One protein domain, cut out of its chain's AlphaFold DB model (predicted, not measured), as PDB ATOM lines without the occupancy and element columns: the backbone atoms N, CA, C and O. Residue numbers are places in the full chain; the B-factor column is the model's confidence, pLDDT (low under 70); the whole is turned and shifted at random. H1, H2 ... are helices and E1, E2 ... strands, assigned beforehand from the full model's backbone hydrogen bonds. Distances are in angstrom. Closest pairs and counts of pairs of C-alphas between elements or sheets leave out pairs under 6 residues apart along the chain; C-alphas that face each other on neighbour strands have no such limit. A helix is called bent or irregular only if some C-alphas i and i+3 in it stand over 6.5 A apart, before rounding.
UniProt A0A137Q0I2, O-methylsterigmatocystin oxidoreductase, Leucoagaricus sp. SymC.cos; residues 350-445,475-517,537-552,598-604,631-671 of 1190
ATOM      1  N   PHE A 350     -48.765  13.284  20.322       96.06
ATOM      2  CA  PHE A 350     -49.724  13.128  21.415       96.06
ATOM      3  C   PHE A 350     -49.367  11.876  22.225       96.06
ATOM      4  O   PHE A 350     -49.203  10.793  21.662       96.06
ATOM      5  N   ALA A 351     -49.286  12.014  23.544       96.25
ATOM      6  CA  ALA A 351     -49.092  10.915  24.482       96.25
ATOM      7  C   ALA A 351     -50.282  10.878  25.450       96.25
ATOM      8  O   ALA A 351     -50.521  11.838  26.185       96.25
ATOM      9  N   LEU A 352     -51.057   9.794  25.427       95.44
ATOM     10  CA  LEU A 352     -52.269   9.651  26.233       95.44
ATOM     11  C   LEU A 352     -52.131   8.466  27.183       95.44
ATOM     12  O   LEU A 352     -51.930   7.330  26.749       95.44
ATOM     13  N   GLY A 353     -52.237   8.752  28.475       94.44
ATOM     14  CA  GLY A 353     -52.266   7.780  29.554       94.44
ATOM     15  C   GLY A 353     -53.681   7.562  30.085       94.44
ATOM     16  O   GLY A 353     -54.411   8.523  30.311       94.44
ATOM     17  N   PHE A 354     -54.067   6.308  30.294       92.56
ATOM     18  CA  PHE A 354     -55.376   5.913  30.807       92.56
ATOM     19  C   PHE A 354     -55.234   5.035  32.056       92.56
ATOM     20  O   PHE A 354     -54.320   4.205  32.144       92.56
ATOM     21  N   GLN A 355     -56.167   5.204  32.995       91.19
ATOM     22  CA  GLN A 355     -56.267   4.514  34.283       91.19
ATOM     23  C   GLN A 355     -57.659   3.889  34.451       91.19
ATOM     24  O   GLN A 355     -58.646   4.372  33.893       91.19
ATOM     25  N   GLU A 356     -57.720   2.796  35.219       86.50
ATOM     26  CA  GLU A 356     -58.918   1.970  35.452       86.50
ATOM     27  C   GLU A 356     -59.656   1.569  34.154       86.50
ATOM     28  O   GLU A 356     -60.868   1.380  34.149       86.50
ATOM     29  N   LEU A 357     -58.922   1.423  33.043       84.06
ATOM     30  CA  LEU A 357     -59.449   1.144  31.703       84.06
ATOM     31  C   LEU A 357     -60.319  -0.120  31.655       84.06
ATOM     32  O   LEU A 357     -61.363  -0.136  31.001       84.06
ATOM     33  N   ASP A 358     -59.882  -1.161  32.359       76.62
ATOM     34  CA  ASP A 358     -60.646  -2.368  32.645       76.62
ATOM     35  C   ASP A 358     -60.573  -2.665  34.151       76.62
ATOM     36  O   ASP A 358     -59.547  -2.440  34.798       76.62
ATOM     37  N   LEU A 359     -61.686  -3.153  34.695       69.12
ATOM     38  CA  LEU A 359     -61.885  -3.509  36.104       69.12
ATOM     39  C   LEU A 359     -62.355  -4.969  36.265       69.12
ATOM     40  O   LEU A 359     -62.695  -5.394  37.370       69.12
ATOM     41  N   SER A 360     -62.402  -5.737  35.174       66.38
ATOM     42  CA  SER A 360     -62.759  -7.154  35.179       66.38
ATOM     43  C   SER A 360     -61.678  -8.023  35.827       66.38
ATOM     44  O   SER A 360     -60.477  -7.764  35.735       66.38
ATOM     45  N   THR A 361     -62.110  -9.126  36.435       54.00
ATOM     46  CA  THR A 361     -61.213 -10.182  36.929       54.00
ATOM     47  C   THR A 361     -60.495 -10.927  35.803       54.00
ATOM     48  O   THR A 361     -59.476 -11.557  36.052       54.00
ATOM     49  N   GLU A 362     -60.987 -10.845  34.564       57.66
ATOM     50  CA  GLU A 362     -60.343 -11.446  33.393       57.66
ATOM     51  C   GLU A 362     -59.095 -10.655  32.977       57.66
ATOM     52  O   GLU A 362     -58.046 -11.261  32.771       57.66
ATOM     53  N   ALA A 363     -59.145  -9.316  32.983       54.12
ATOM     54  CA  ALA A 363     -57.982  -8.460  32.705       54.12
ATOM     55  C   ALA A 363     -56.841  -8.599  33.739       54.12
ATOM     56  O   ALA A 363     -55.696  -8.255  33.449       54.12
ATOM     57  N   LEU A 364     -57.143  -9.122  34.934       56.09
ATOM     58  CA  LEU A 364     -56.175  -9.481  35.981       56.09
ATOM     59  C   LEU A 364     -55.449 -10.816  35.726       56.09
ATOM     60  O   LEU A 364     -54.420 -11.062  36.353       56.09
ATOM     61  N   ILE A 365     -55.979 -11.671  34.844       49.09
ATOM     62  CA  ILE A 365     -55.489 -13.040  34.590       49.09
ATOM     63  C   ILE A 365     -54.962 -13.185  33.149       49.09
ATOM     64  O   ILE A 365     -53.957 -13.858  32.928       49.09
ATOM     65  N   TYR A 366     -55.590 -12.518  32.175       51.25
ATOM     66  CA  TYR A 366     -55.242 -12.560  30.752       51.25
ATOM     67  C   TYR A 366     -55.069 -11.142  30.184       51.25
ATOM     68  O   TYR A 366     -56.030 -10.463  29.829       51.25
ATOM     69  N   SER A 367     -53.819 -10.688  30.055       50.78
ATOM     70  CA  SER A 367     -53.472  -9.325  29.605       50.78
ATOM     71  C   SER A 367     -53.533  -9.136  28.071       50.78
ATOM     72  O   SER A 367     -52.643  -8.516  27.486       50.78
ATOM     73  N   THR A 368     -54.544  -9.695  27.396       48.00
ATOM     74  CA  THR A 368     -54.596  -9.826  25.921       48.00
ATOM     75  C   THR A 368     -55.955  -9.432  25.316       48.00
ATOM     76  O   THR A 368     -56.549 -10.201  24.560       48.00
ATOM     77  N   GLY A 369     -56.471  -8.243  25.650       55.34
ATOM     78  CA  GLY A 369     -57.762  -7.736  25.157       55.34
ATOM     79  C   GLY A 369     -57.662  -6.388  24.437       55.34
ATOM     80  O   GLY A 369     -57.906  -5.354  25.051       55.34
ATOM     81  N   THR A 370     -57.368  -6.386  23.130       64.12
ATOM     82  CA  THR A 370     -57.178  -5.141  22.345       64.12
ATOM     83  C   THR A 370     -58.439  -4.281  22.239       64.12
ATOM     84  O   THR A 370     -58.336  -3.070  22.103       64.12
ATOM     85  N   ALA A 371     -59.636  -4.867  22.360       75.44
ATOM     86  CA  ALA A 371     -60.905  -4.211  22.031       75.44
ATOM     87  C   ALA A 371     -61.175  -2.878  22.767       75.44
ATOM     88  O   ALA A 371     -61.889  -2.023  22.238       75.44
ATOM     89  N   ARG A 372     -60.614  -2.669  23.970       82.12
ATOM     90  CA  ARG A 372     -60.665  -1.355  24.641       82.12
ATOM     91  C   ARG A 372     -59.669  -0.369  24.044       82.12
ATOM     92  O   ARG A 372     -60.039   0.771  23.781       82.12
ATOM     93  N   GLU A 373     -58.432  -0.801  23.824       87.00
ATOM     94  CA  GLU A 373     -57.398  -0.001  23.167       87.00
ATOM     95  C   GLU A 373     -57.861   0.457  21.776       87.00
ATOM     96  O   GLU A 373     -57.776   1.644  21.468       87.00
ATOM     97  N   ASP A 374     -58.432  -0.454  20.983       86.81
ATOM     98  CA  ASP A 374     -58.984  -0.183  19.652       86.81
ATOM     99  C   ASP A 374     -60.080   0.899  19.706       86.81
ATOM    100  O   ASP A 374     -60.069   1.847  18.917       86.81
ATOM    101  N   ALA A 375     -60.995   0.813  20.680       87.94
ATOM    102  CA  ALA A 375     -62.068   1.790  20.864       87.94
ATOM    103  C   ALA A 375     -61.551   3.180  21.277       87.94
ATOM    104  O   ALA A 375     -62.021   4.190  20.748       87.94
ATOM    105  N   TRP A 376     -60.578   3.254  22.191       89.62
ATOM    106  CA  TRP A 376     -59.982   4.530  22.603       89.62
ATOM    107  C   TRP A 376     -59.087   5.132  21.513       89.62
ATOM    108  O   TRP A 376     -59.144   6.342  21.295       89.62
ATOM    109  N   CYS A 377     -58.354   4.316  20.749       89.69
ATOM    110  CA  CYS A 377     -57.642   4.772  19.553       89.69
ATOM    111  C   CYS A 377     -58.617   5.357  18.520       89.69
ATOM    112  O   CYS A 377     -58.391   6.460  18.024       89.69
ATOM    113  N   LEU A 378     -59.734   4.675  18.242       89.81
ATOM    114  CA  LEU A 378     -60.768   5.174  17.331       89.81
ATOM    115  C   LEU A 378     -61.365   6.506  17.818       89.81
ATOM    116  O   LEU A 378     -61.564   7.407  17.005       89.81
ATOM    117  N   ALA A 379     -61.583   6.674  19.126       90.44
ATOM    118  CA  ALA A 379     -62.044   7.938  19.703       90.44
ATOM    119  C   ALA A 379     -61.019   9.082  19.550       90.44
ATOM    120  O   ALA A 379     -61.404  10.207  19.232       90.44
ATOM    121  N   ILE A 380     -59.719   8.800  19.711       90.88
ATOM    122  CA  ILE A 380     -58.633   9.769  19.480       90.88
ATOM    123  C   ILE A 380     -58.599  10.205  18.007       90.88
ATOM    124  O   ILE A 380     -58.555  11.403  17.721       90.88
ATOM    125  N   PHE A 381     -58.677   9.261  17.063       91.31
ATOM    126  CA  PHE A 381     -58.693   9.586  15.632       91.31
ATOM    127  C   PHE A 381     -59.983  10.288  15.188       91.31
ATOM    128  O   PHE A 381     -59.913  11.198  14.367       91.31
ATOM    129  N   ALA A 382     -61.141   9.960  15.767       89.56
ATOM    130  CA  ALA A 382     -62.378  10.702  15.521       89.56
ATOM    131  C   ALA A 382     -62.275  12.166  15.994       89.56
ATOM    132  O   ALA A 382     -62.666  13.078  15.267       89.56
ATOM    133  N   ALA A 383     -61.678  12.403  17.166       87.62
ATOM    134  CA  ALA A 383     -61.482  13.734  17.744       87.62
ATOM    135  C   ALA A 383     -60.434  14.606  17.014       87.62
ATOM    136  O   ALA A 383     -60.464  15.834  17.128       87.62
ATOM    137  N   LEU A 384     -59.531  13.991  16.238       88.00
ATOM    138  CA  LEU A 384     -58.654  14.688  15.285       88.00
ATOM    139  C   LEU A 384     -59.410  15.173  14.028       88.00
ATOM    140  O   LEU A 384     -58.927  16.073  13.338       88.00
ATOM    141  N   GLY A 385     -60.591  14.616  13.734       88.31
ATOM    142  CA  GLY A 385     -61.425  15.004  12.594       88.31
ATOM    143  C   GLY A 385     -60.689  14.879  11.258       88.31
ATOM    144  O   GLY A 385     -59.992  13.897  11.007       88.31
ATOM    145  N   GLU A 386     -60.789  15.902  10.407       84.69
ATOM    146  CA  GLU A 386     -60.084  15.959   9.114       84.69
ATOM    147  C   GLU A 386     -58.559  15.788   9.257       84.69
ATOM    148  O   GLU A 386     -57.915  15.212   8.382       84.69
ATOM    149  N   LYS A 387     -57.977  16.203  10.393       85.94
ATOM    150  CA  LYS A 387     -56.530  16.114  10.648       85.94
ATOM    151  C   LYS A 387     -56.052  14.684  10.887       85.94
ATOM    152  O   LYS A 387     -54.854  14.431  10.777       85.94
ATOM    153  N   ALA A 388     -56.953  13.735  11.158       87.56
ATOM    154  CA  ALA A 388     -56.616  12.327  11.380       87.56
ATOM    155  C   ALA A 388     -55.811  11.713  10.221       87.56
ATOM    156  O   ALA A 388     -54.997  10.817  10.438       87.56
ATOM    157  N   ILE A 389     -55.963  12.228   8.993       88.06
ATOM    158  CA  ILE A 389     -55.179  11.779   7.833       88.06
ATOM    159  C   ILE A 389     -53.669  12.016   8.001       88.06
ATOM    160  O   ILE A 389     -52.883  11.252   7.438       88.06
ATOM    161  N   HIS A 390     -53.266  13.013   8.797       90.19
ATOM    162  CA  HIS A 390     -51.875  13.415   9.028       90.19
ATOM    163  C   HIS A 390     -51.216  12.738  10.239       90.19
ATOM    164  O   HIS A 390     -50.020  12.934  10.441       90.19
ATOM    165  N   TYR A 391     -51.948  11.934  11.018       93.69
ATOM    166  CA  TYR A 391     -51.460  11.296  12.247       93.69
ATOM    167  C   TYR A 391     -51.579   9.770  12.201       93.69
ATOM    168  O   TYR A 391     -52.471   9.226  11.552       93.69
ATOM    169  N   GLU A 392     -50.706   9.068  12.919       94.75
ATOM    170  CA  GLU A 392     -50.789   7.617  13.117       94.75
ATOM    171  C   GLU A 392     -50.300   7.182  14.504       94.75
ATOM    172  O   GLU A 392     -49.546   7.890  15.174       94.75
ATOM    173  N   LYS A 393     -50.751   6.008  14.952       95.12
ATOM    174  CA  LYS A 393     -50.314   5.390  16.208       95.12
ATOM    175  C   LYS A 393     -48.890   4.859  16.025       95.12
ATOM    176  O   LYS A 393     -48.674   3.971  15.207       95.12
ATOM    177  N   LEU A 394     -47.950   5.365  16.820       94.69
ATOM    178  CA  LEU A 394     -46.562   4.900  16.832       94.69
ATOM    179  C   LEU A 394     -46.393   3.662  17.719       94.69
ATOM    180  O   LEU A 394     -45.781   2.683  17.303       94.69
ATOM    181  N   ALA A 395     -46.941   3.708  18.937       94.75
ATOM    182  CA  ALA A 395     -46.831   2.639  19.925       94.75
ATOM    183  C   ALA A 395     -47.954   2.701  20.966       94.75
ATOM    184  O   ALA A 395     -48.611   3.728  21.148       94.75
ATOM    185  N   SER A 396     -48.142   1.596  21.678       94.00
ATOM    186  CA  SER A 396     -49.002   1.509  22.855       94.00
ATOM    187  C   SER A 396     -48.526   0.403  23.794       94.00
ATOM    188  O   SER A 396     -47.780  -0.494  23.391       94.00
ATOM    189  N   LYS A 397     -48.954   0.462  25.056       92.19
ATOM    190  CA  LYS A 397     -48.732  -0.612  26.030       92.19
ATOM    191  C   LYS A 397     -49.842  -0.626  27.072       92.19
ATOM    192  O   LYS A 397     -50.054   0.380  27.744       92.19
ATOM    193  N   GLN A 398     -50.499  -1.774  27.233       88.31
ATOM    194  CA  GLN A 398     -51.462  -2.025  28.306       88.31
ATOM    195  C   GLN A 398     -50.844  -2.896  29.417       88.31
ATOM    196  O   GLN A 398     -49.998  -3.753  29.150       88.31
ATOM    197  N   LEU A 399     -51.288  -2.678  30.657       84.75
ATOM    198  CA  LEU A 399     -51.096  -3.548  31.818       84.75
ATOM    199  C   LEU A 399     -52.372  -3.501  32.671       84.75
ATOM    200  O   LEU A 399     -52.623  -2.511  33.357       84.75
ATOM    201  N   VAL A 400     -53.176  -4.568  32.641       82.50
ATOM    202  CA  VAL A 400     -54.472  -4.646  33.344       82.50
ATOM    203  C   VAL A 400     -55.357  -3.432  32.987       82.50
ATOM    204  O   VAL A 400     -55.791  -3.313  31.840       82.50
ATOM    205  N   GLY A 401     -55.585  -2.503  33.924       82.81
ATOM    206  CA  GLY A 401     -56.369  -1.277  33.734       82.81
ATOM    207  C   GLY A 401     -55.558  -0.023  33.375       82.81
ATOM    208  O   GLY A 401     -56.127   1.064  33.369       82.81
ATOM    209  N   MET A 402     -54.254  -0.130  33.115       88.81
ATOM    210  CA  MET A 402     -53.408   0.978  32.646       88.81
ATOM    211  C   MET A 402     -53.121   0.828  31.155       88.81
ATOM    212  O   MET A 402     -52.782  -0.269  30.717       88.81
ATOM    213  N   LEU A 403     -53.200   1.915  30.388       91.88
ATOM    214  CA  LEU A 403     -52.831   1.952  28.968       91.88
ATOM    215  C   LEU A 403     -52.108   3.262  28.653       91.88
ATOM    216  O   LEU A 403     -52.596   4.328  29.012       91.88
ATOM    217  N   ILE A 404     -50.995   3.191  27.930       94.56
ATOM    218  CA  ILE A 404     -50.376   4.346  27.270       94.56
ATOM    219  C   ILE A 404     -50.482   4.198  25.749       94.56
ATOM    220  O   ILE A 404     -50.278   3.103  25.220       94.56
ATOM    221  N   VAL A 405     -50.792   5.292  25.048       95.75
ATOM    222  CA  VAL A 405     -50.846   5.375  23.579       95.75
ATOM    223  C   VAL A 405     -50.034   6.581  23.107       95.75
ATOM    224  O   VAL A 405     -50.235   7.694  23.595       95.75
ATOM    225  N   ILE A 406     -49.142   6.363  22.140       96.94
ATOM    226  CA  ILE A 406     -48.343   7.402  21.479       96.94
ATOM    227  C   ILE A 406     -48.811   7.533  20.026       96.94
ATOM    228  O   ILE A 406     -48.773   6.566  19.261       96.94
ATOM    229  N   VAL A 407     -49.236   8.735  19.639       95.94
ATOM    230  CA  VAL A 407     -49.683   9.095  18.283       95.94
ATOM    231  C   VAL A 407     -48.786  10.211  17.757       95.94
ATOM    232  O   VAL A 407     -48.543  11.186  18.465       95.94
ATOM    233  N   VAL A 408     -48.293  10.089  16.525       95.19
ATOM    234  CA  VAL A 408     -47.344  11.037  15.916       95.19
ATOM    235  C   VAL A 408     -47.814  11.498  14.539       95.19
ATOM    236  O   VAL A 408     -48.628  10.828  13.899       95.19
ATOM    237  N   LYS A 409     -47.302  12.635  14.059       92.94
ATOM    238  CA  LYS A 409     -47.504  13.053  12.660       92.94
ATOM    239  C   LYS A 409     -46.861  12.034  11.711       92.94
ATOM    240  O   LYS A 409     -45.682  11.725  11.863       92.94
ATOM    241  N   LYS A 410     -47.578  11.593  10.673       90.31
ATOM    242  CA  LYS A 410     -47.065  10.671   9.633       90.31
ATOM    243  C   LYS A 410     -45.834  11.220   8.920       90.31
ATOM    244  O   LYS A 410     -44.883  10.493   8.670       90.31
ATOM    245  N   ALA A 411     -45.818  12.530   8.664       87.50
ATOM    246  CA  ALA A 411     -44.659  13.228   8.101       87.50
ATOM    247  C   ALA A 411     -43.395  13.106   8.976       87.50
ATOM    248  O   ALA A 411     -42.291  13.264   8.470       87.50
ATOM    249  N   LEU A 412     -43.552  12.802  10.271       87.38
ATOM    250  CA  LEU A 412     -42.452  12.569  11.201       87.38
ATOM    251  C   LEU A 412     -42.180  11.077  11.475       87.38
ATOM    252  O   LEU A 412     -41.211  10.761  12.162       87.38
ATOM    253  N   ARG A 413     -42.992  10.145  10.952       88.12
ATOM    254  CA  ARG A 413     -42.957   8.720  11.333       88.12
ATOM    255  C   ARG A 413     -41.592   8.072  11.127       88.12
ATOM    256  O   ARG A 413     -41.149   7.341  12.009       88.12
ATOM    257  N   ASN A 414     -40.940   8.333   9.997       85.31
ATOM    258  CA  ASN A 414     -39.664   7.702   9.638       85.31
ATOM    259  C   ASN A 414     -38.484   8.192  10.496       85.31
ATOM    260  O   ASN A 414     -37.453   7.535  10.543       85.31
ATOM    261  N   TYR A 415     -38.662   9.305  11.211       84.31
ATOM    262  CA  TYR A 415     -37.673   9.895  12.113       84.31
ATOM    263  C   TYR A 415     -37.806   9.384  13.559       84.31
ATOM    264  O   TYR A 415     -37.038   9.801  14.424       84.31
ATOM    265  N   PHE A 416     -38.766   8.484  13.827       88.81
ATOM    266  CA  PHE A 416     -38.933   7.799  15.111       88.81
ATOM    267  C   PHE A 416     -38.390   6.364  15.064       88.81
ATOM    268  O   PHE A 416     -38.971   5.488  14.408       88.81
ATOM    269  N   GLY A 417     -37.300   6.137  15.799       85.19
ATOM    270  CA  GLY A 417     -36.601   4.858  15.935       85.19
ATOM    271  C   GLY A 417     -36.682   4.271  17.348       85.19
ATOM    272  O   GLY A 417     -37.313   4.844  18.237       85.19
ATOM    273  N   ASP A 418     -36.049   3.103  17.523       84.88
ATOM    274  CA  ASP A 418     -35.839   2.401  18.806       84.88
ATOM    275  C   ASP A 418     -37.052   2.441  19.763       84.88
ATOM    276  O   ASP A 418     -36.957   2.809  20.936       84.88
ATOM    277  N   VAL A 419     -38.234   2.128  19.220       91.69
ATOM    278  CA  VAL A 419     -39.515   2.264  19.923       91.69
ATOM    279  C   VAL A 419     -39.769   1.022  20.780       91.69
ATOM    280  O   VAL A 419     -40.226  -0.011  20.293       91.69
ATOM    281  N   GLN A 420     -39.470   1.139  22.069       93.00
ATOM    282  CA  GLN A 420     -39.498   0.067  23.060       93.00
ATOM    283  C   GLN A 420     -40.642   0.280  24.065       93.00
ATOM    284  O   GLN A 420     -40.978   1.412  24.418       93.00
ATOM    285  N   VAL A 421     -41.237  -0.803  24.575       93.56
ATOM    286  CA  VAL A 421     -42.365  -0.737  25.524       93.56
ATOM    287  C   VAL A 421     -42.145  -1.620  26.750       93.56
ATOM    288  O   VAL A 421     -41.674  -2.748  26.633       93.56
ATOM    289  N   SER A 422     -42.524  -1.128  27.931       93.00
ATOM    290  CA  SER A 422     -42.316  -1.816  29.215       93.00
ATOM    291  C   SER A 422     -43.507  -1.636  30.164       93.00
ATOM    292  O   SER A 422     -44.362  -0.773  29.959       93.00
ATOM    293  N   SER A 423     -43.620  -2.485  31.184       91.06
ATOM    294  CA  SER A 423     -44.740  -2.468  32.135       91.06
ATOM    295  C   SER A 423     -44.412  -3.218  33.424       91.06
ATOM    296  O   SER A 423     -43.947  -4.355  33.354       91.06
ATOM    297  N   ALA A 424     -44.729  -2.638  34.583       87.94
ATOM    298  CA  ALA A 424     -44.482  -3.235  35.898       87.94
ATOM    299  C   ALA A 424     -45.696  -3.053  36.825       87.94
ATOM    300  O   ALA A 424     -46.191  -1.941  36.975       87.94
ATOM    301  N   GLY A 425     -46.172  -4.132  37.457       81.62
ATOM    302  CA  GLY A 425     -47.261  -4.100  38.445       81.62
ATOM    303  C   GLY A 425     -46.750  -3.995  39.887       81.62
ATOM    304  O   GLY A 425     -45.703  -4.556  40.197       81.62
ATOM    305  N   SER A 426     -47.490  -3.328  40.778       68.75
ATOM    306  CA  SER A 426     -47.150  -3.153  42.208       68.75
ATOM    307  C   SER A 426     -48.188  -3.768  43.170       68.75
ATOM    308  O   SER A 426     -48.348  -3.334  44.306       68.75
ATOM    309  N   GLY A 427     -48.936  -4.773  42.698       62.06
ATOM    310  CA  GLY A 427     -49.995  -5.450  43.458       62.06
ATOM    311  C   GLY A 427     -49.537  -6.677  44.260       62.06
ATOM    312  O   GLY A 427     -48.473  -6.690  44.877       62.06
ATOM    313  N   ILE A 428     -50.358  -7.733  44.257       44.09
ATOM    314  CA  ILE A 428     -50.123  -8.991  44.981       44.09
ATOM    315  C   ILE A 428     -48.769  -9.587  44.571       44.09
ATOM    316  O   ILE A 428     -48.474  -9.720  43.380       44.09
ATOM    317  N   LEU A 429     -47.945  -9.915  45.577       39.97
ATOM    318  CA  LEU A 429     -46.556 -10.388  45.443       39.97
ATOM    319  C   LEU A 429     -45.650  -9.466  44.595       39.97
ATOM    320  O   LEU A 429     -44.611  -9.898  44.105       39.97
ATOM    321  N   GLY A 430     -46.048  -8.207  44.374       46.31
ATOM    322  CA  GLY A 430     -45.402  -7.300  43.423       46.31
ATOM    323  C   GLY A 430     -45.538  -7.730  41.955       46.31
ATOM    324  O   GLY A 430     -44.855  -7.175  41.102       46.31
ATOM    325  N   LEU A 431     -46.378  -8.716  41.624       44.50
ATOM    326  CA  LEU A 431     -46.436  -9.320  40.284       44.50
ATOM    327  C   LEU A 431     -47.773  -9.094  39.563       44.50
ATOM    328  O   LEU A 431     -47.771  -8.979  38.340       44.50
ATOM    329  N   MET A 432     -48.897  -8.979  40.281       51.12
ATOM    330  CA  MET A 432     -50.236  -8.856  39.675       51.12
ATOM    331  C   MET A 432     -51.123  -7.838  40.406       51.12
ATOM    332  O   MET A 432     -51.259  -7.896  41.626       51.12
ATOM    333  N   GLY A 433     -51.777  -6.922  39.683       53.25
ATOM    334  CA  GLY A 433     -52.777  -6.017  40.269       53.25
ATOM    335  C   GLY A 433     -53.139  -4.800  39.412       53.25
ATOM    336  O   GLY A 433     -52.452  -4.470  38.452       53.25
ATOM    337  N   ASN A 434     -54.186  -4.076  39.819       66.31
ATOM    338  CA  ASN A 434     -54.695  -2.866  39.143       66.31
ATOM    339  C   ASN A 434     -53.825  -1.603  39.389       66.31
ATOM    340  O   ASN A 434     -54.319  -0.478  39.279       66.31
ATOM    341  N   LYS A 435     -52.559  -1.783  39.788       82.81
ATOM    342  CA  LYS A 435     -51.608  -0.751  40.234       82.81
ATOM    343  C   LYS A 435     -50.214  -1.067  39.698       82.81
ATOM    344  O   LYS A 435     -49.864  -2.244  39.574       82.81
ATOM    345  N   GLY A 436     -49.447  -0.039  39.349       89.06
ATOM    346  CA  GLY A 436     -48.175  -0.187  38.640       89.06
ATOM    347  C   GLY A 436     -47.937   0.934  37.630       89.06
ATOM    348  O   GLY A 436     -48.340   2.072  37.871       89.06
ATOM    349  N   ALA A 437     -47.306   0.609  36.499       93.06
ATOM    350  CA  ALA A 437     -47.148   1.508  35.358       93.06
ATOM    351  C   ALA A 437     -46.936   0.791  34.012       93.06
ATOM    352  O   ALA A 437     -46.513  -0.366  33.942       93.06
ATOM    353  N   THR A 438     -47.173   1.545  32.941       94.06
ATOM    354  CA  THR A 438     -46.880   1.241  31.530       94.06
ATOM    355  C   THR A 438     -45.975   2.328  30.957       94.06
ATOM    356  O   THR A 438     -46.187   3.502  31.258       94.06
ATOM    357  N   ALA A 439     -44.988   1.968  30.141       96.19
ATOM    358  CA  ALA A 439     -44.000   2.906  29.614       96.19
ATOM    359  C   ALA A 439     -43.679   2.679  28.131       96.19
ATOM    360  O   ALA A 439     -43.697   1.543  27.650       96.19
ATOM    361  N   VAL A 440     -43.325   3.765  27.440       97.00
ATOM    362  CA  VAL A 440     -42.777   3.765  26.075       97.00
ATOM    363  C   VAL A 440     -41.479   4.566  26.071       97.00
ATOM    364  O   VAL A 440     -41.469   5.710  26.522       97.00
ATOM    365  N   ARG A 441     -40.401   3.985  25.546       94.94
ATOM    366  CA  ARG A 441     -39.148   4.672  25.205       94.94
ATOM    367  C   ARG A 441     -39.039   4.726  23.682       94.94
ATOM    368  O   ARG A 441     -39.450   3.787  23.009       94.94
ATOM    369  N   LEU A 442     -38.551   5.835  23.142       93.75
ATOM    370  CA  LEU A 442     -38.350   6.023  21.705       93.75
ATOM    371  C   LEU A 442     -37.181   6.970  21.441       93.75
ATOM    372  O   LEU A 442     -36.830   7.784  22.300       93.75
ATOM    373  N   THR A 443     -36.607   6.891  20.245       89.19
ATOM    374  CA  THR A 443     -35.636   7.870  19.748       89.19
ATOM    375  C   THR A 443     -36.233   8.706  18.621       89.19
ATOM    376  O   THR A 443     -37.089   8.243  17.866       89.19
ATOM    377  N   PHE A 444     -35.794   9.960  18.516       85.94
ATOM    378  CA  PHE A 444     -36.177  10.892  17.460       85.94
ATOM    379  C   PHE A 444     -34.936  11.529  16.829       85.94
ATOM    380  O   PHE A 444     -34.116  12.122  17.532       85.94
ATOM    381  N   MET A 445     -34.813  11.424  15.506       78.62
ATOM    382  CA  MET A 445     -33.694  11.953  14.723       78.62
ATOM    383  C   MET A 445     -34.258  12.778  13.555       78.62
ATOM    384  O   MET A 445     -34.690  12.189  12.568       78.62
ATOM    385  N   THR A 475     -25.956  12.402  13.048       51.53
ATOM    386  CA  THR A 475     -26.562  12.111  14.363       51.53
ATOM    387  C   THR A 475     -26.582  13.299  15.328       51.53
ATOM    388  O   THR A 475     -25.593  13.618  15.993       51.53
ATOM    389  N   GLY A 476     -27.784  13.824  15.558       57.78
ATOM    390  CA  GLY A 476     -28.243  14.096  16.917       57.78
ATOM    391  C   GLY A 476     -29.503  13.266  17.154       57.78
ATOM    392  O   GLY A 476     -30.458  13.384  16.390       57.78
ATOM    393  N   VAL A 477     -29.501  12.405  18.170       74.25
ATOM    394  CA  VAL A 477     -30.620  11.500  18.469       74.25
ATOM    395  C   VAL A 477     -31.187  11.873  19.833       74.25
ATOM    396  O   VAL A 477     -30.476  11.822  20.831       74.25
ATOM    397  N   LEU A 478     -32.457  12.272  19.867       82.75
ATOM    398  CA  LEU A 478     -33.172  12.651  21.084       82.75
ATOM    399  C   LEU A 478     -33.915  11.432  21.639       82.75
ATOM    400  O   LEU A 478     -34.845  10.941  20.998       82.75
ATOM    401  N   THR A 479     -33.548  10.956  22.828       90.12
ATOM    402  CA  THR A 479     -34.253   9.847  23.494       90.12
ATOM    403  C   THR A 479     -35.345  10.388  24.411       90.12
ATOM    404  O   THR A 479     -35.087  11.259  25.243       90.12
ATOM    405  N   LEU A 480     -36.565   9.866  24.285       94.12
ATOM    406  CA  LEU A 480     -37.712  10.251  25.108       94.12
ATOM    407  C   LEU A 480     -38.330   9.017  25.767       94.12
ATOM    408  O   LEU A 480     -38.606   8.021  25.097       94.12
ATOM    409  N   THR A 481     -38.606   9.111  27.067       97.00
ATOM    410  CA  THR A 481     -39.307   8.074  27.834       97.00
ATOM    411  C   THR A 481     -40.596   8.643  28.418       97.00
ATOM    412  O   THR A 481     -40.581   9.664  29.103       97.00
ATOM    413  N   PHE A 482     -41.717   7.968  28.183       97.81
ATOM    414  CA  PHE A 482     -43.038   8.322  28.701       97.81
ATOM    415  C   PHE A 482     -43.539   7.217  29.627       97.81
ATOM    416  O   PHE A 482     -43.642   6.065  29.207       97.81
ATOM    417  N   ILE A 483     -43.882   7.564  30.868       97.06
ATOM    418  CA  ILE A 483     -44.447   6.648  31.865       97.06
ATOM    419  C   ILE A 483     -45.871   7.081  32.203       97.06
ATOM    420  O   ILE A 483     -46.119   8.234  32.548       97.06
ATOM    421  N   ASN A 484     -46.796   6.129  32.151       95.75
ATOM    422  CA  ASN A 484     -48.161   6.253  32.641       95.75
ATOM    423  C   ASN A 484     -48.345   5.279  33.810       95.75
ATOM    424  O   ASN A 484     -48.309   4.062  33.599       95.75
ATOM    425  N   ALA A 485     -48.498   5.799  35.025       94.00
ATOM    426  CA  ALA A 485     -48.605   5.009  36.247       94.00
ATOM    427  C   ALA A 485     -50.046   4.943  36.777       94.00
ATOM    428  O   ALA A 485     -50.961   5.563  36.244       94.00
ATOM    429  N   HIS A 486     -50.249   4.148  37.823       91.12
ATOM    430  CA  HIS A 486     -51.440   4.180  38.661       91.12
ATOM    431  C   HIS A 486     -51.033   3.774  40.082       91.12
ATOM    432  O   HIS A 486     -51.009   2.587  40.419       91.12
ATOM    433  N   LEU A 487     -50.660   4.758  40.907       91.94
ATOM    434  CA  LEU A 487     -50.157   4.531  42.273       91.94
ATOM    435  C   LEU A 487     -51.302   4.267  43.268       91.94
ATOM    436  O   LEU A 487     -52.482   4.461  42.938       91.94
ATOM    437  N   ALA A 488     -50.985   3.804  44.482       88.00
ATOM    438  CA  ALA A 488     -51.957   3.457  45.518       88.00
ATOM    439  C   ALA A 488     -53.054   4.520  45.732       88.00
ATOM    440  O   ALA A 488     -52.796   5.720  45.848       88.00
ATOM    441  N   ALA A 489     -54.301   4.042  45.795       77.81
ATOM    442  CA  ALA A 489     -55.480   4.849  46.100       77.81
ATOM    443  C   ALA A 489     -55.662   5.018  47.623       77.81
ATOM    444  O   ALA A 489     -54.871   4.500  48.404       77.81
ATOM    445  N   PHE A 490     -56.742   5.695  48.025       82.06
ATOM    446  CA  PHE A 490     -57.049   6.115  49.402       82.06
ATOM    447  C   PHE A 490     -56.111   7.191  49.954       82.06
ATOM    448  O   PHE A 490     -54.993   7.403  49.484       82.06
ATOM    449  N   ASP A 491     -56.608   7.929  50.938       77.50
ATOM    450  CA  ASP A 491     -56.038   9.229  51.267       77.50
ATOM    451  C   ASP A 491     -54.806   9.133  52.177       77.50
ATOM    452  O   ASP A 491     -53.826   9.845  51.952       77.50
ATOM    453  N   GLU A 492     -54.816   8.176  53.103       83.81
ATOM    454  CA  GLU A 492     -53.733   7.858  54.048       83.81
ATOM    455  C   GLU A 492     -52.511   7.189  53.388       83.81
ATOM    456  O   GLU A 492     -51.411   7.230  53.930       83.81
ATOM    457  N   MET A 493     -52.666   6.612  52.190       87.62
ATOM    458  CA  MET A 493     -51.666   5.752  51.528       87.62
ATOM    459  C   MET A 493     -50.483   6.512  50.890       87.62
ATOM    460  O   MET A 493     -49.945   6.094  49.862       87.62
ATOM    461  N   VAL A 494     -50.060   7.635  51.478       91.00
ATOM    462  CA  VAL A 494     -48.979   8.490  50.955       91.00
ATOM    463  C   VAL A 494     -47.638   7.759  50.885       91.00
ATOM    464  O   VAL A 494     -46.981   7.788  49.847       91.00
ATOM    465  N   ASP A 495     -47.261   7.022  51.932       90.88
ATOM    466  CA  ASP A 495     -45.993   6.291  51.936       90.88
ATOM    467  C   ASP A 495     -46.032   5.023  51.070       90.88
ATOM    468  O   ASP A 495     -45.008   4.659  50.493       90.88
ATOM    469  N   ARG A 496     -47.214   4.432  50.821       89.75
ATOM    470  CA  ARG A 496     -47.342   3.399  49.779       89.75
ATOM    471  C   ARG A 496     -47.223   3.985  48.369       89.75
ATOM    472  O   ARG A 496     -46.595   3.342  47.539       89.75
ATOM    473  N   ARG A 497     -47.718   5.201  48.093       92.12
ATOM    474  CA  ARG A 497     -47.447   5.892  46.811       92.12
ATOM    475  C   ARG A 497     -45.955   6.176  46.620       92.12
ATOM    476  O   ARG A 497     -45.432   5.960  45.528       92.12
ATOM    477  N   ASN A 498     -45.262   6.581  47.687       94.38
ATOM    478  CA  ASN A 498     -43.804   6.728  47.680       94.38
ATOM    479  C   ASN A 498     -43.114   5.382  47.372       94.38
ATOM    480  O   ASN A 498     -42.215   5.331  46.535       94.38
ATOM    481  N   GLN A 499     -43.569   4.282  47.982       88.81
ATOM    482  CA  GLN A 499     -43.051   2.933  47.727       88.81
ATOM    483  C   GLN A 499     -43.345   2.434  46.299       88.81
ATOM    484  O   GLN A 499     -42.432   1.928  45.649       88.81
ATOM    485  N   ASP A 500     -44.566   2.621  45.781       89.38
ATOM    486  CA  ASP A 500     -44.942   2.272  44.403       89.38
ATOM    487  C   ASP A 500     -44.012   2.974  43.394       89.38
ATOM    488  O   ASP A 500     -43.527   2.333  42.466       89.38
ATOM    489  N   PHE A 501     -43.703   4.264  43.590       93.69
ATOM    490  CA  PHE A 501     -42.757   5.006  42.741       93.69
ATOM    491  C   PHE A 501     -41.363   4.354  42.691       93.69
ATOM    492  O   PHE A 501     -40.795   4.216  41.602       93.69
ATOM    493  N   HIS A 502     -40.819   3.928  43.835       92.25
ATOM    494  CA  HIS A 502     -39.510   3.264  43.903       92.25
ATOM    495  C   HIS A 502     -39.549   1.843  43.321       92.25
ATOM    496  O   HIS A 502     -38.637   1.448  42.593       92.25
ATOM    497  N   GLU A 503     -40.616   1.081  43.583       87.94
ATOM    498  CA  GLU A 503     -40.833  -0.249  42.996       87.94
ATOM    499  C   GLU A 503     -40.928  -0.189  41.465       87.94
ATOM    500  O   GLU A 503     -40.284  -0.988  40.783       87.94
ATOM    501  N   ILE A 504     -41.687   0.772  40.928       90.88
ATOM    502  CA  ILE A 504     -41.852   1.006  39.488       90.88
ATOM    503  C   ILE A 504     -40.534   1.499  38.875       90.88
ATOM    504  O   ILE A 504     -40.084   0.934  37.878       90.88
ATOM    505  N   SER A 505     -39.868   2.482  39.495       91.56
ATOM    506  CA  SER A 505     -38.590   3.036  39.013       91.56
ATOM    507  C   SER A 505     -37.465   2.004  38.915       91.56
ATOM    508  O   SER A 505     -36.555   2.168  38.110       91.56
ATOM    509  N   ARG A 506     -37.511   0.947  39.736       88.38
ATOM    510  CA  ARG A 506     -36.540  -0.158  39.724       88.38
ATOM    511  C   ARG A 506     -36.881  -1.262  38.715       88.38
ATOM    512  O   ARG A 506     -36.012  -2.064  38.393       88.38
ATOM    513  N   ARG A 507     -38.143  -1.365  38.278       87.81
ATOM    514  CA  ARG A 507     -38.670  -2.537  37.547       87.81
ATOM    515  C   ARG A 507     -39.197  -2.239  36.149       87.81
ATOM    516  O   ARG A 507     -39.389  -3.175  35.381       87.81
ATOM    517  N   LEU A 508     -39.406  -0.972  35.802       90.06
ATOM    518  CA  LEU A 508     -39.466  -0.565  34.405       90.06
ATOM    519  C   LEU A 508     -38.040  -0.528  33.846       90.06
ATOM    520  O   LEU A 508     -37.267   0.387  34.126       90.06
ATOM    521  N   THR A 509     -37.718  -1.528  33.037       91.88
ATOM    522  CA  THR A 509     -36.539  -1.550  32.168       91.88
ATOM    523  C   THR A 509     -36.960  -1.930  30.750       91.88
ATOM    524  O   THR A 509     -38.068  -2.432  30.528       91.88
ATOM    525  N   PHE A 510     -36.092  -1.662  29.784       90.31
ATOM    526  CA  PHE A 510     -36.246  -2.025  28.378       90.31
ATOM    527  C   PHE A 510     -35.077  -2.933  27.960       90.31
ATOM    528  O   PHE A 510     -34.007  -2.847  28.570       90.31
ATOM    529  N   PRO A 511     -35.226  -3.812  26.958       83.88
ATOM    530  CA  PRO A 511     -34.126  -4.658  26.510       83.88
ATOM    531  C   PRO A 511     -33.017  -3.841  25.841       83.88
ATOM    532  O   PRO A 511     -33.278  -2.845  25.161       83.88
ATOM    533  N   ARG A 512     -31.762  -4.268  26.009       78.00
ATOM    534  CA  ARG A 512     -30.628  -3.676  25.297       78.00
ATOM    535  C   ARG A 512     -30.419  -4.392  23.966       78.00
ATOM    536  O   ARG A 512     -30.129  -5.587  23.935       78.00
ATOM    537  N   ILE A 513     -30.538  -3.630  22.884       67.88
ATOM    538  CA  ILE A 513     -30.334  -4.098  21.512       67.88
ATOM    539  C   ILE A 513     -28.938  -3.658  21.051       67.88
ATOM    540  O   ILE A 513     -28.560  -2.501  21.239       67.88
ATOM    541  N   VAL A 514     -28.176  -4.574  20.452       60.12
ATOM    542  CA  VAL A 514     -26.867  -4.315  19.828       60.12
ATOM    543  C   VAL A 514     -26.869  -4.977  18.453       60.12
ATOM    544  O   VAL A 514     -27.235  -6.141  18.341       60.12
ATOM    545  N   ASP A 515     -26.530  -4.226  17.404       49.94
ATOM    546  CA  ASP A 515     -26.499  -4.687  16.003       49.94
ATOM    547  C   ASP A 515     -27.783  -5.417  15.540       49.94
ATOM    548  O   ASP A 515     -27.758  -6.340  14.727       49.94
ATOM    549  N   GLY A 516     -28.938  -5.000  16.079       50.25
ATOM    550  CA  GLY A 516     -30.252  -5.595  15.806       50.25
ATOM    551  C   GLY A 516     -30.585  -6.860  16.613       50.25
ATOM    552  O   GLY A 516     -31.665  -7.417  16.432       50.25
ATOM    553  N   VAL A 517     -29.701  -7.299  17.514       50.59
ATOM    554  CA  VAL A 517     -29.879  -8.477  18.379       50.59
ATOM    555  C   VAL A 517     -30.172  -8.047  19.820       50.59
ATOM    556  O   VAL A 517     -29.515  -7.166  20.372       50.59
ATOM    557  N   ASN A 537     -32.446   1.243  31.715       91.62
ATOM    558  CA  ASN A 537     -33.367   1.731  32.741       91.62
ATOM    559  C   ASN A 537     -34.095   3.021  32.312       91.62
ATOM    560  O   ASN A 537     -33.645   3.741  31.424       91.62
ATOM    561  N   ILE A 538     -35.236   3.340  32.937       93.38
ATOM    562  CA  ILE A 538     -36.076   4.489  32.532       93.38
ATOM    563  C   ILE A 538     -35.383   5.863  32.582       93.38
ATOM    564  O   ILE A 538     -35.862   6.785  31.920       93.38
ATOM    565  N   TYR A 539     -34.289   6.008  33.338       93.81
ATOM    566  CA  TYR A 539     -33.529   7.254  33.448       93.81
ATOM    567  C   TYR A 539     -32.406   7.382  32.397       93.81
ATOM    568  O   TYR A 539     -31.824   8.457  32.295       93.81
ATOM    569  N   GLU A 540     -32.111   6.356  31.587       90.62
ATOM    570  CA  GLU A 540     -31.161   6.419  30.454       90.62
ATOM    571  C   GLU A 540     -31.853   6.999  29.201       90.62
ATOM    572  O   GLU A 540     -32.217   6.302  28.246       90.62
ATOM    573  N   THR A 541     -32.134   8.303  29.263       90.56
ATOM    574  CA  THR A 541     -32.963   9.055  28.307       90.56
ATOM    575  C   THR A 541     -32.658  10.558  28.393       90.56
ATOM    576  O   THR A 541     -32.181  11.018  29.426       90.56
ATOM    577  N   ASP A 542     -32.935  11.355  27.356       88.88
ATOM    578  CA  ASP A 542     -32.734  12.815  27.425       88.88
ATOM    579  C   ASP A 542     -33.877  13.516  28.168       88.88
ATOM    580  O   ASP A 542     -33.646  14.510  28.863       88.88
ATOM    581  N   VAL A 543     -35.107  12.998  28.040       93.75
ATOM    582  CA  VAL A 543     -36.283  13.467  28.789       93.75
ATOM    583  C   VAL A 543     -37.140  12.288  29.242       93.75
ATOM    584  O   VAL A 543     -37.577  11.467  28.435       93.75
ATOM    585  N   LEU A 544     -37.437  12.257  30.538       96.50
ATOM    586  CA  LEU A 544     -38.369  11.329  31.166       96.50
ATOM    587  C   LEU A 544     -39.631  12.083  31.603       96.50
ATOM    588  O   LEU A 544     -39.554  12.982  32.439       96.50
ATOM    589  N   PHE A 545     -40.790  11.688  31.080       97.38
ATOM    590  CA  PHE A 545     -42.114  12.171  31.481       97.38
ATOM    591  C   PHE A 545     -42.850  11.122  32.325       97.38
ATOM    592  O   PHE A 545     -42.791   9.930  32.014       97.38
ATOM    593  N   TRP A 546     -43.600  11.551  33.344       96.44
ATOM    594  CA  TRP A 546     -44.368  10.665  34.233       96.44
ATOM    595  C   TRP A 546     -45.781  11.211  34.492       96.44
ATOM    596  O   TRP A 546     -45.929  12.347  34.943       96.44
ATOM    597  N   GLY A 547     -46.810  10.400  34.223       91.38
ATOM    598  CA  GLY A 547     -48.233  10.720  34.400       91.38
ATOM    599  C   GLY A 547     -48.967   9.835  35.424       91.38
ATOM    600  O   GLY A 547     -48.642   8.658  35.556       91.38
ATOM    601  N   ASP A 548     -49.964  10.436  36.089       85.69
ATOM    602  CA  ASP A 548     -50.806   9.961  37.212       85.69
ATOM    603  C   ASP A 548     -50.053   9.437  38.436       85.69
ATOM    604  O   ASP A 548     -49.300   8.466  38.398       85.69
ATOM    605  N   LEU A 549     -50.322  10.085  39.569       90.00
ATOM    606  CA  LEU A 549     -49.610   9.861  40.821       90.00
ATOM    607  C   LEU A 549     -50.546   9.641  42.017       90.00
ATOM    608  O   LEU A 549     -50.085   9.252  43.087       90.00
ATOM    609  N   ASN A 550     -51.855   9.869  41.863       89.44
ATOM    610  CA  ASN A 550     -52.879   9.569  42.871       89.44
ATOM    611  C   ASN A 550     -52.646  10.188  44.279       89.44
ATOM    612  O   ASN A 550     -53.216   9.711  45.260       89.44
ATOM    613  N   TYR A 551     -51.836  11.246  44.422       92.50
ATOM    614  CA  TYR A 551     -51.619  11.938  45.707       92.50
ATOM    615  C   TYR A 551     -52.854  12.745  46.160       92.50
ATOM    616  O   TYR A 551     -53.828  12.897  45.421       92.50
ATOM    617  N   ARG A 552     -52.854  13.212  47.415       91.62
ATOM    618  CA  ARG A 552     -53.949  13.988  48.033       91.62
ATOM    619  C   ARG A 552     -53.438  15.269  48.701       91.62
ATOM    620  O   ARG A 552     -52.248  15.573  48.653       91.62
ATOM    621  N   HIS A 598     -44.833  21.876  36.518       89.75
ATOM    622  CA  HIS A 598     -45.322  23.234  36.289       89.75
ATOM    623  C   HIS A 598     -46.336  23.644  37.379       89.75
ATOM    624  O   HIS A 598     -47.076  22.790  37.875       89.75
ATOM    625  N   PRO A 599     -46.425  24.932  37.762       86.81
ATOM    626  CA  PRO A 599     -47.495  25.414  38.630       86.81
ATOM    627  C   PRO A 599     -48.882  24.973  38.143       86.81
ATOM    628  O   PRO A 599     -49.251  25.197  36.988       86.81
ATOM    629  N   ILE A 600     -49.639  24.338  39.038       85.69
ATOM    630  CA  ILE A 600     -51.051  24.000  38.836       85.69
ATOM    631  C   ILE A 600     -51.842  25.305  38.869       85.69
ATOM    632  O   ILE A 600     -51.671  26.090  39.794       85.69
ATOM    633  N   THR A 601     -52.723  25.527  37.900       76.81
ATOM    634  CA  THR A 601     -53.624  26.697  37.851       76.81
ATOM    635  C   THR A 601     -55.100  26.312  37.999       76.81
ATOM    636  O   THR A 601     -55.949  27.167  38.247       76.81
ATOM    637  N   TYR A 602     -55.420  25.022  37.871       83.81
ATOM    638  CA  TYR A 602     -56.776  24.494  37.750       83.81
ATOM    639  C   TYR A 602     -57.322  23.884  39.054       83.81
ATOM    640  O   TYR A 602     -56.581  23.457  39.940       83.81
ATOM    641  N   PHE A 603     -58.653  23.822  39.157       83.12
ATOM    642  CA  PHE A 603     -59.363  23.180  40.267       83.12
ATOM    643  C   PHE A 603     -59.073  21.665  40.354       83.12
ATOM    644  O   PHE A 603     -58.886  21.040  39.312       83.12
ATOM    645  N   PRO A 604     -59.097  21.056  41.559       87.25
ATOM    646  CA  PRO A 604     -58.841  19.628  41.786       87.25
ATOM    647  C   PRO A 604     -59.497  18.681  40.769       87.25
ATOM    648  O   PRO A 604     -60.683  18.835  40.455       87.25
ATOM    649  N   ILE A 631     -48.612  15.548  36.030       95.00
ATOM    650  CA  ILE A 631     -47.615  15.351  34.979       95.00
ATOM    651  C   ILE A 631     -46.293  15.944  35.463       95.00
ATOM    652  O   ILE A 631     -46.184  17.151  35.675       95.00
ATOM    653  N   LEU A 632     -45.298  15.078  35.630       96.12
ATOM    654  CA  LEU A 632     -43.929  15.433  35.991       96.12
ATOM    655  C   LEU A 632     -42.982  15.191  34.817       96.12
ATOM    656  O   LEU A 632     -43.245  14.343  33.961       96.12
ATOM    657  N   TYR A 633     -41.841  15.875  34.820       96.25
ATOM    658  CA  TYR A 633     -40.730  15.549  33.928       96.25
ATOM    659  C   TYR A 633     -39.363  15.741  34.591       96.25
ATOM    660  O   TYR A 633     -39.216  16.511  35.538       96.25
ATOM    661  N   VAL A 634     -38.345  15.064  34.068       94.50
ATOM    662  CA  VAL A 634     -36.929  15.366  34.312       94.50
ATOM    663  C   VAL A 634     -36.184  15.293  32.979       94.50
ATOM    664  O   VAL A 634     -36.503  14.461  32.133       94.50
ATOM    665  N   SER A 635     -35.229  16.196  32.765       91.19
ATOM    666  CA  SER A 635     -34.483  16.326  31.509       91.19
ATOM    667  C   SER A 635     -32.985  16.459  31.756       91.19
ATOM    668  O   SER A 635     -32.572  17.005  32.782       91.19
ATOM    669  N   GLY A 636     -32.175  15.985  30.814       82.12
ATOM    670  CA  GLY A 636     -30.721  16.124  30.834       82.12
ATOM    671  C   GLY A 636     -30.238  17.483  30.325       82.12
ATOM    672  O   GLY A 636     -30.969  18.242  29.695       82.12
ATOM    673  N   SER A 637     -28.953  17.773  30.536       70.69
ATOM    674  CA  SER A 637     -28.295  19.006  30.058       70.69
ATOM    675  C   SER A 637     -28.058  19.069  28.533       70.69
ATOM    676  O   SER A 637     -27.399  19.993  28.043       70.69
ATOM    677  N   THR A 638     -28.532  18.069  27.787       67.75
ATOM    678  CA  THR A 638     -28.461  17.921  26.323       67.75
ATOM    679  C   THR A 638     -29.583  18.656  25.586       67.75
ATOM    680  O   THR A 638     -29.379  19.085  24.450       67.75
ATOM    681  N   CYS A 639     -30.736  18.848  26.229       76.19
ATOM    682  CA  CYS A 639     -31.922  19.474  25.648       76.19
ATOM    683  C   CYS A 639     -32.496  20.578  26.555       76.19
ATOM    684  O   CYS A 639     -32.073  20.768  27.696       76.19
ATOM    685  N   SER A 640     -33.462  21.330  26.030       83.06
ATOM    686  CA  SER A 640     -34.233  22.339  26.755       83.06
ATOM    687  C   SER A 640     -35.712  21.973  26.699       83.06
ATOM    688  O   SER A 640     -36.291  21.885  25.616       83.06
ATOM    689  N   VAL A 641     -36.335  21.755  27.860       89.81
ATOM    690  CA  VAL A 641     -37.762  21.420  27.967       89.81
ATOM    691  C   VAL A 641     -38.522  22.617  28.524       89.81
ATOM    692  O   VAL A 641     -38.344  22.995  29.681       89.81
ATOM    693  N   GLN A 642     -39.399  23.194  27.702       91.06
ATOM    694  CA  GLN A 642     -40.324  24.251  28.110       91.06
ATOM    695  C   GLN A 642     -41.754  23.710  28.107       91.06
ATOM    696  O   GLN A 642     -42.239  23.256  27.071       91.06
ATOM    697  N   GLN A 643     -42.445  23.795  29.243       90.38
ATOM    698  CA  GLN A 643     -43.887  23.568  29.314       90.38
ATOM    699  C   GLN A 643     -44.627  24.886  29.024       90.38
ATOM    700  O   GLN A 643     -44.299  25.920  29.603       90.38
ATOM    701  N   HIS A 644     -45.595  24.853  28.105       87.69
ATOM    702  CA  HIS A 644     -46.377  26.013  27.644       87.69
ATOM    703  C   HIS A 644     -47.752  26.117  28.310       87.69
ATOM    704  O   HIS A 644     -48.282  27.217  28.425       87.69
ATOM    705  N   SER A 645     -48.342  24.995  28.743       88.69
ATOM    706  CA  SER A 645     -49.587  24.997  29.524       88.69
ATOM    707  C   SER A 645     -49.735  23.747  30.403       88.69
ATOM    708  O   SER A 645     -49.018  22.752  30.224       88.69
ATOM    709  N   TYR A 646     -50.659  23.811  31.367       91.00
ATOM    710  CA  TYR A 646     -51.001  22.723  32.286       91.00
ATOM    711  C   TYR A 646     -52.467  22.892  32.714       91.00
ATOM    712  O   TYR A 646     -52.769  23.723  33.568       91.00
ATOM    713  N   ASP A 647     -53.384  22.156  32.083       88.50
ATOM    714  CA  ASP A 647     -54.825  22.456  32.095       88.50
ATOM    715  C   ASP A 647     -55.681  21.219  32.416       88.50
ATOM    716  O   ASP A 647     -55.287  20.096  32.103       88.50
ATOM    717  N   SER A 648     -56.893  21.420  32.952       87.81
ATOM    718  CA  SER A 648     -57.887  20.348  33.165       87.81
ATOM    719  C   SER A 648     -59.160  20.555  32.337       87.81
ATOM    720  O   SER A 648     -59.661  21.676  32.230       87.81
ATOM    721  N   TYR A 649     -59.708  19.472  31.783       86.62
ATOM    722  CA  TYR A 649     -60.773  19.501  30.772       86.62
ATOM    723  C   TYR A 649     -62.111  19.067  31.384       86.62
ATOM    724  O   TYR A 649     -62.601  17.962  31.160       86.62
ATOM    725  N   ALA A 650     -62.694  19.957  32.194       76.12
ATOM    726  CA  ALA A 650     -63.891  19.705  33.005       76.12
ATOM    727  C   ALA A 650     -65.143  19.268  32.214       76.12
ATOM    728  O   ALA A 650     -66.037  18.646  32.781       76.12
ATOM    729  N   GLN A 651     -65.202  19.577  30.918       77.19
ATOM    730  CA  GLN A 651     -66.273  19.167  30.008       77.19
ATOM    731  C   GLN A 651     -66.255  17.667  29.646       77.19
ATOM    732  O   GLN A 651     -67.255  17.158  29.139       77.19
ATOM    733  N   ILE A 652     -65.154  16.950  29.906       80.50
ATOM    734  CA  ILE A 652     -65.045  15.505  29.663       80.50
ATOM    735  C   ILE A 652     -65.433  14.757  30.943       80.50
ATOM    736  O   ILE A 652     -64.626  14.577  31.852       80.50
ATOM    737  N   THR A 653     -66.684  14.302  31.000       75.38
ATOM    738  CA  THR A 653     -67.292  13.615  32.155       75.38
ATOM    739  C   THR A 653     -67.363  12.090  31.992       75.38
ATOM    740  O   THR A 653     -67.898  11.385  32.853       75.38
ATOM    741  N   MET A 654     -66.839  11.545  30.886       75.19
ATOM    742  CA  MET A 654     -66.606  10.102  30.750       75.19
ATOM    743  C   MET A 654     -65.472   9.623  31.670       75.19
ATOM    744  O   MET A 654     -65.449   8.466  32.050       75.19
ATOM    745  N   SER A 655     -64.584  10.513  32.099       76.62
ATOM    746  CA  SER A 655     -63.628  10.286  33.186       76.62
ATOM    747  C   SER A 655     -64.299  10.684  34.516       76.62
ATOM    748  O   SER A 655     -65.105  11.615  34.522       76.62
ATOM    749  N   ASP A 656     -64.085   9.957  35.623       73.75
ATOM    750  CA  ASP A 656     -64.589  10.381  36.957       73.75
ATOM    751  C   ASP A 656     -63.571  11.241  37.735       73.75
ATOM    752  O   ASP A 656     -63.904  11.892  38.730       73.75
ATOM    753  N   HIS A 657     -62.355  11.323  37.204       85.56
ATOM    754  CA  HIS A 657     -61.436  12.444  37.362       85.56
ATOM    755  C   HIS A 657     -61.643  13.461  36.214       85.56
ATOM    756  O   HIS A 657     -62.137  13.087  35.152       85.56
ATOM    757  N   ARG A 658     -61.216  14.723  36.343       86.06
ATOM    758  CA  ARG A 658     -61.079  15.635  35.184       86.06
ATOM    759  C   ARG A 658     -59.768  15.344  34.444       86.06
ATOM    760  O   ARG A 658     -58.725  15.497  35.077       86.06
ATOM    761  N   PRO A 659     -59.783  15.009  33.138       89.38
ATOM    762  CA  PRO A 659     -58.554  14.768  32.390       89.38
ATOM    763  C   PRO A 659     -57.638  15.988  32.377       89.38
ATOM    764  O   PRO A 659     -58.104  17.121  32.209       89.38
ATOM    765  N   VAL A 660     -56.337  15.746  32.512       91.25
ATOM    766  CA  VAL A 660     -55.296  16.783  32.517       91.25
ATOM    767  C   VAL A 660     -54.528  16.758  31.194       91.25
ATOM    768  O   VAL A 660     -54.383  15.707  30.567       91.25
ATOM    769  N   ALA A 661     -54.054  17.920  30.743       92.88
ATOM    770  CA  ALA A 661     -53.127  18.050  29.623       92.88
ATOM    771  C   ALA A 661     -51.938  18.942  29.992       92.88
ATOM    772  O   ALA A 661     -52.101  19.965  30.656       92.88
ATOM    773  N   ALA A 662     -50.761  18.595  29.482       92.69
ATOM    774  CA  ALA A 662     -49.571  19.429  29.481       92.69
ATOM    775  C   ALA A 662     -49.030  19.536  28.051       92.69
ATOM    776  O   ALA A 662     -48.830  18.524  27.375       92.69
ATOM    777  N   ASN A 663     -48.789  20.765  27.590       93.19
ATOM    778  CA  ASN A 663     -48.144  21.018  26.303       93.19
ATOM    779  C   ASN A 663     -46.682  21.377  26.553       93.19
ATOM    780  O   ASN A 663     -46.398  22.351  27.247       93.19
ATOM    781  N   PHE A 664     -45.767  20.620  25.966       93.69
ATOM    782  CA  PHE A 664     -44.329  20.831  26.041       93.69
ATOM    783  C   PHE A 664     -43.764  21.177  24.670       93.69
ATOM    784  O   PHE A 664     -44.290  20.773  23.631       93.69
ATOM    785  N   SER A 665     -42.620  21.846  24.671       91.19
ATOM    786  CA  SER A 665     -41.672  21.739  23.575       91.19
ATOM    787  C   SER A 665     -40.308  21.321  24.087       91.19
ATOM    788  O   SER A 665     -39.764  21.976  24.980       91.19
ATOM    789  N   VAL A 666     -39.755  20.280  23.473       89.12
ATOM    790  CA  VAL A 666     -38.374  19.848  23.669       89.12
ATOM    791  C   VAL A 666     -37.552  20.434  22.527       89.12
ATOM    792  O   VAL A 666     -37.763  20.101  21.363       89.12
ATOM    793  N   GLU A 667     -36.649  21.351  22.849       83.62
ATOM    794  CA  GLU A 667     -35.655  21.861  21.910       83.62
ATOM    795  C   GLU A 667     -34.335  21.122  22.132       83.62
ATOM    796  O   GLU A 667     -33.797  21.114  23.241       83.62
ATOM    797  N   ALA A 668     -33.802  20.524  21.071       73.00
ATOM    798  CA  ALA A 668     -32.492  19.885  21.084       73.00
ATOM    799  C   ALA A 668     -31.560  20.536  20.051       73.00
ATOM    800  O   ALA A 668     -32.000  21.103  19.042       73.00
ATOM    801  N   CYS A 669     -30.262  20.483  20.345       65.38
ATOM    802  CA  CYS A 669     -29.199  20.901  19.440       65.38
ATOM    803  C   CYS A 669     -28.754  19.691  18.616       65.38
ATOM    804  O   CYS A 669     -28.427  18.654  19.190       65.38
ATOM    805  N   PHE A 670     -28.706  19.843  17.295       63.94
ATOM    806  CA  PHE A 670     -28.321  18.779  16.366       63.94
ATOM    807  C   PHE A 670     -27.005  19.136  15.661       63.94
ATOM    808  O   PHE A 670     -26.703  20.315  15.432       63.94
ATOM    809  N   SER A 671     -26.211  18.112  15.351       61.91
ATOM    810  CA  SER A 671     -24.856  18.225  14.803       61.91
ATOM    811  C   SER A 671     -24.529  17.059  13.872       61.91
ATOM    812  O   SER A 671     -24.986  15.947  14.113       61.91
TER     813      SER A 671
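AT A GLANCE: This is residues 350 to 445, 475 to 517, 537 to 552, 598 to 604 and 631 to 671 of the 1190 residues of the protein "O-methylsterigmatocystin oxidoreductase" of Leucoagaricus sp. SymC.cos (UniProt A0A137Q0I2). Look for a sandwich of strands with a helix on each outer side: one wall is the twisted five-stranded sheet E4 E5 E6 E8 E9, the other is made by the sheet E1 E3 E2 and, beside it, the hairpin of E10 and E11. The three-stranded sheet covers E4, E5 and E6 well, while E10 and E11 are only partly face to face with the other end of the large sheet; H1 packs outside E1 E3 E2, and H3 lies on the far face of the large sheet. The printed part has 203 residues, in the order E1 H1 E2 E3 H2 E4 E5 E6 H3 E7 E8 E9 E10 E11, mixed helices and strands. The large sheet is mixed, the two others antiparallel. The whole is compact, with a radius of gyration of the C-alphas of 17.2 A and a rounded outline of 49 by 40 by 36 A.

HOW THE PARTS SIT: Begin with the large sheet: E4, residues 416 to 425, E5, 436 to 444, E6, 478 to 486, E8, 543 to 547, and E9, 631 to 635, in that order. E4 and E5 form a hairpin, with N 420 and O 441 at 2.8 A; E5 and E6 are antiparallel, with N 440 and O 482 at 2.9 A. E6 and E8 are parallel, with N 483 and O 545 at 2.8 A; E8 and E9 are antiparallel, with N 544 and O 634 at 2.9 A. H3, residues 494 to 507, makes two layers, a helix on one face of this sheet, at a height of 8.9 A; on the local plane it runs slantwise to E5 at 46 degrees. E7, residues 509 to 511, pairs with no named strand; its closest C-alpha to E4 is Phe 510, 6.1 A from that of Ser 422. Next find E1, residues 350 to 355, E3, 402 to 409, and E2, 391 to 399, in that order. N 352 and O 405 are 2.9 A apart, and N 394 and O 406 of the hairpin E2 and E3 are 2.8 A apart. This sheet faces the large one, with planes 12 degrees apart; the closest C-alphas of E1 and E6, Gly 353 and Asn 484, are 5.4 A apart. H1, residues 370 to 390, is on it in two layers, height 9.3 A, and runs along the strands, 24 degrees from E3 on the local plane. E1, H1 and E2 are a split strand-helix-strand unit, with E3 between the strands, and its crossover is right-handed. H2, residues 410 to 415, only grazes this sheet with 410 to 413. The hairpin E10, residues 639 to 648, and E11, 660 to 670, has N 642 and O 665 at 3.0 A. It also faces the large sheet, completing a stack of sheets, three sheets face to face in pairs; the closest C-alphas of E6 and E11, Leu 478 and Ala 668, are 7.3 A apart. Every O i to N i+4 pair is within hydrogen-bond range in H3, against 11 of 17 in H1 and 0 of 2 in H2, where 2 of 3 O i to N i+3 pairs are.

IN THESE COORDINATES: Find C-alpha 350 at (-49.724, 13.128, 21.415), where E1 begins; E1 is 16.8 A long. H1 spans 23.4 A and is irregular, with a kink of 103 degrees near residue 384 and C-alphas 383 and 386 9.0 A apart; H2 is irregular too, C-alphas 411 and 414 being 7.6 A apart. E2 spans 24.6 A, E3 24.1 A, E4 27.5 A, and E5 and E6 26.7 A each. H3 begins at C-alpha 494, (-48.979, 8.490, 50.955), and spans 20.2 A. E10 spans 27.0 A, and E11 runs 31.5 A to C-alpha 670 at (-28.321, 18.779, 16.366).

THE WHOLE: The C-alphas farthest apart, of Thr 361 and Ser 671, are 51.2 A apart. Four cuts interrupt the printed part: C-alphas 445 and 475 are 7.1 A apart, 517 and 537 18.0 A, 552 and 598 17.3 A, 604 and 631 13.8 A. Of the links printed whole, E1 to H1 and E10 to E11 are long. The mean pLDDT of the printed part is 83.6; 32 residues are under 70, among them 359 to 370 and 426 to 434.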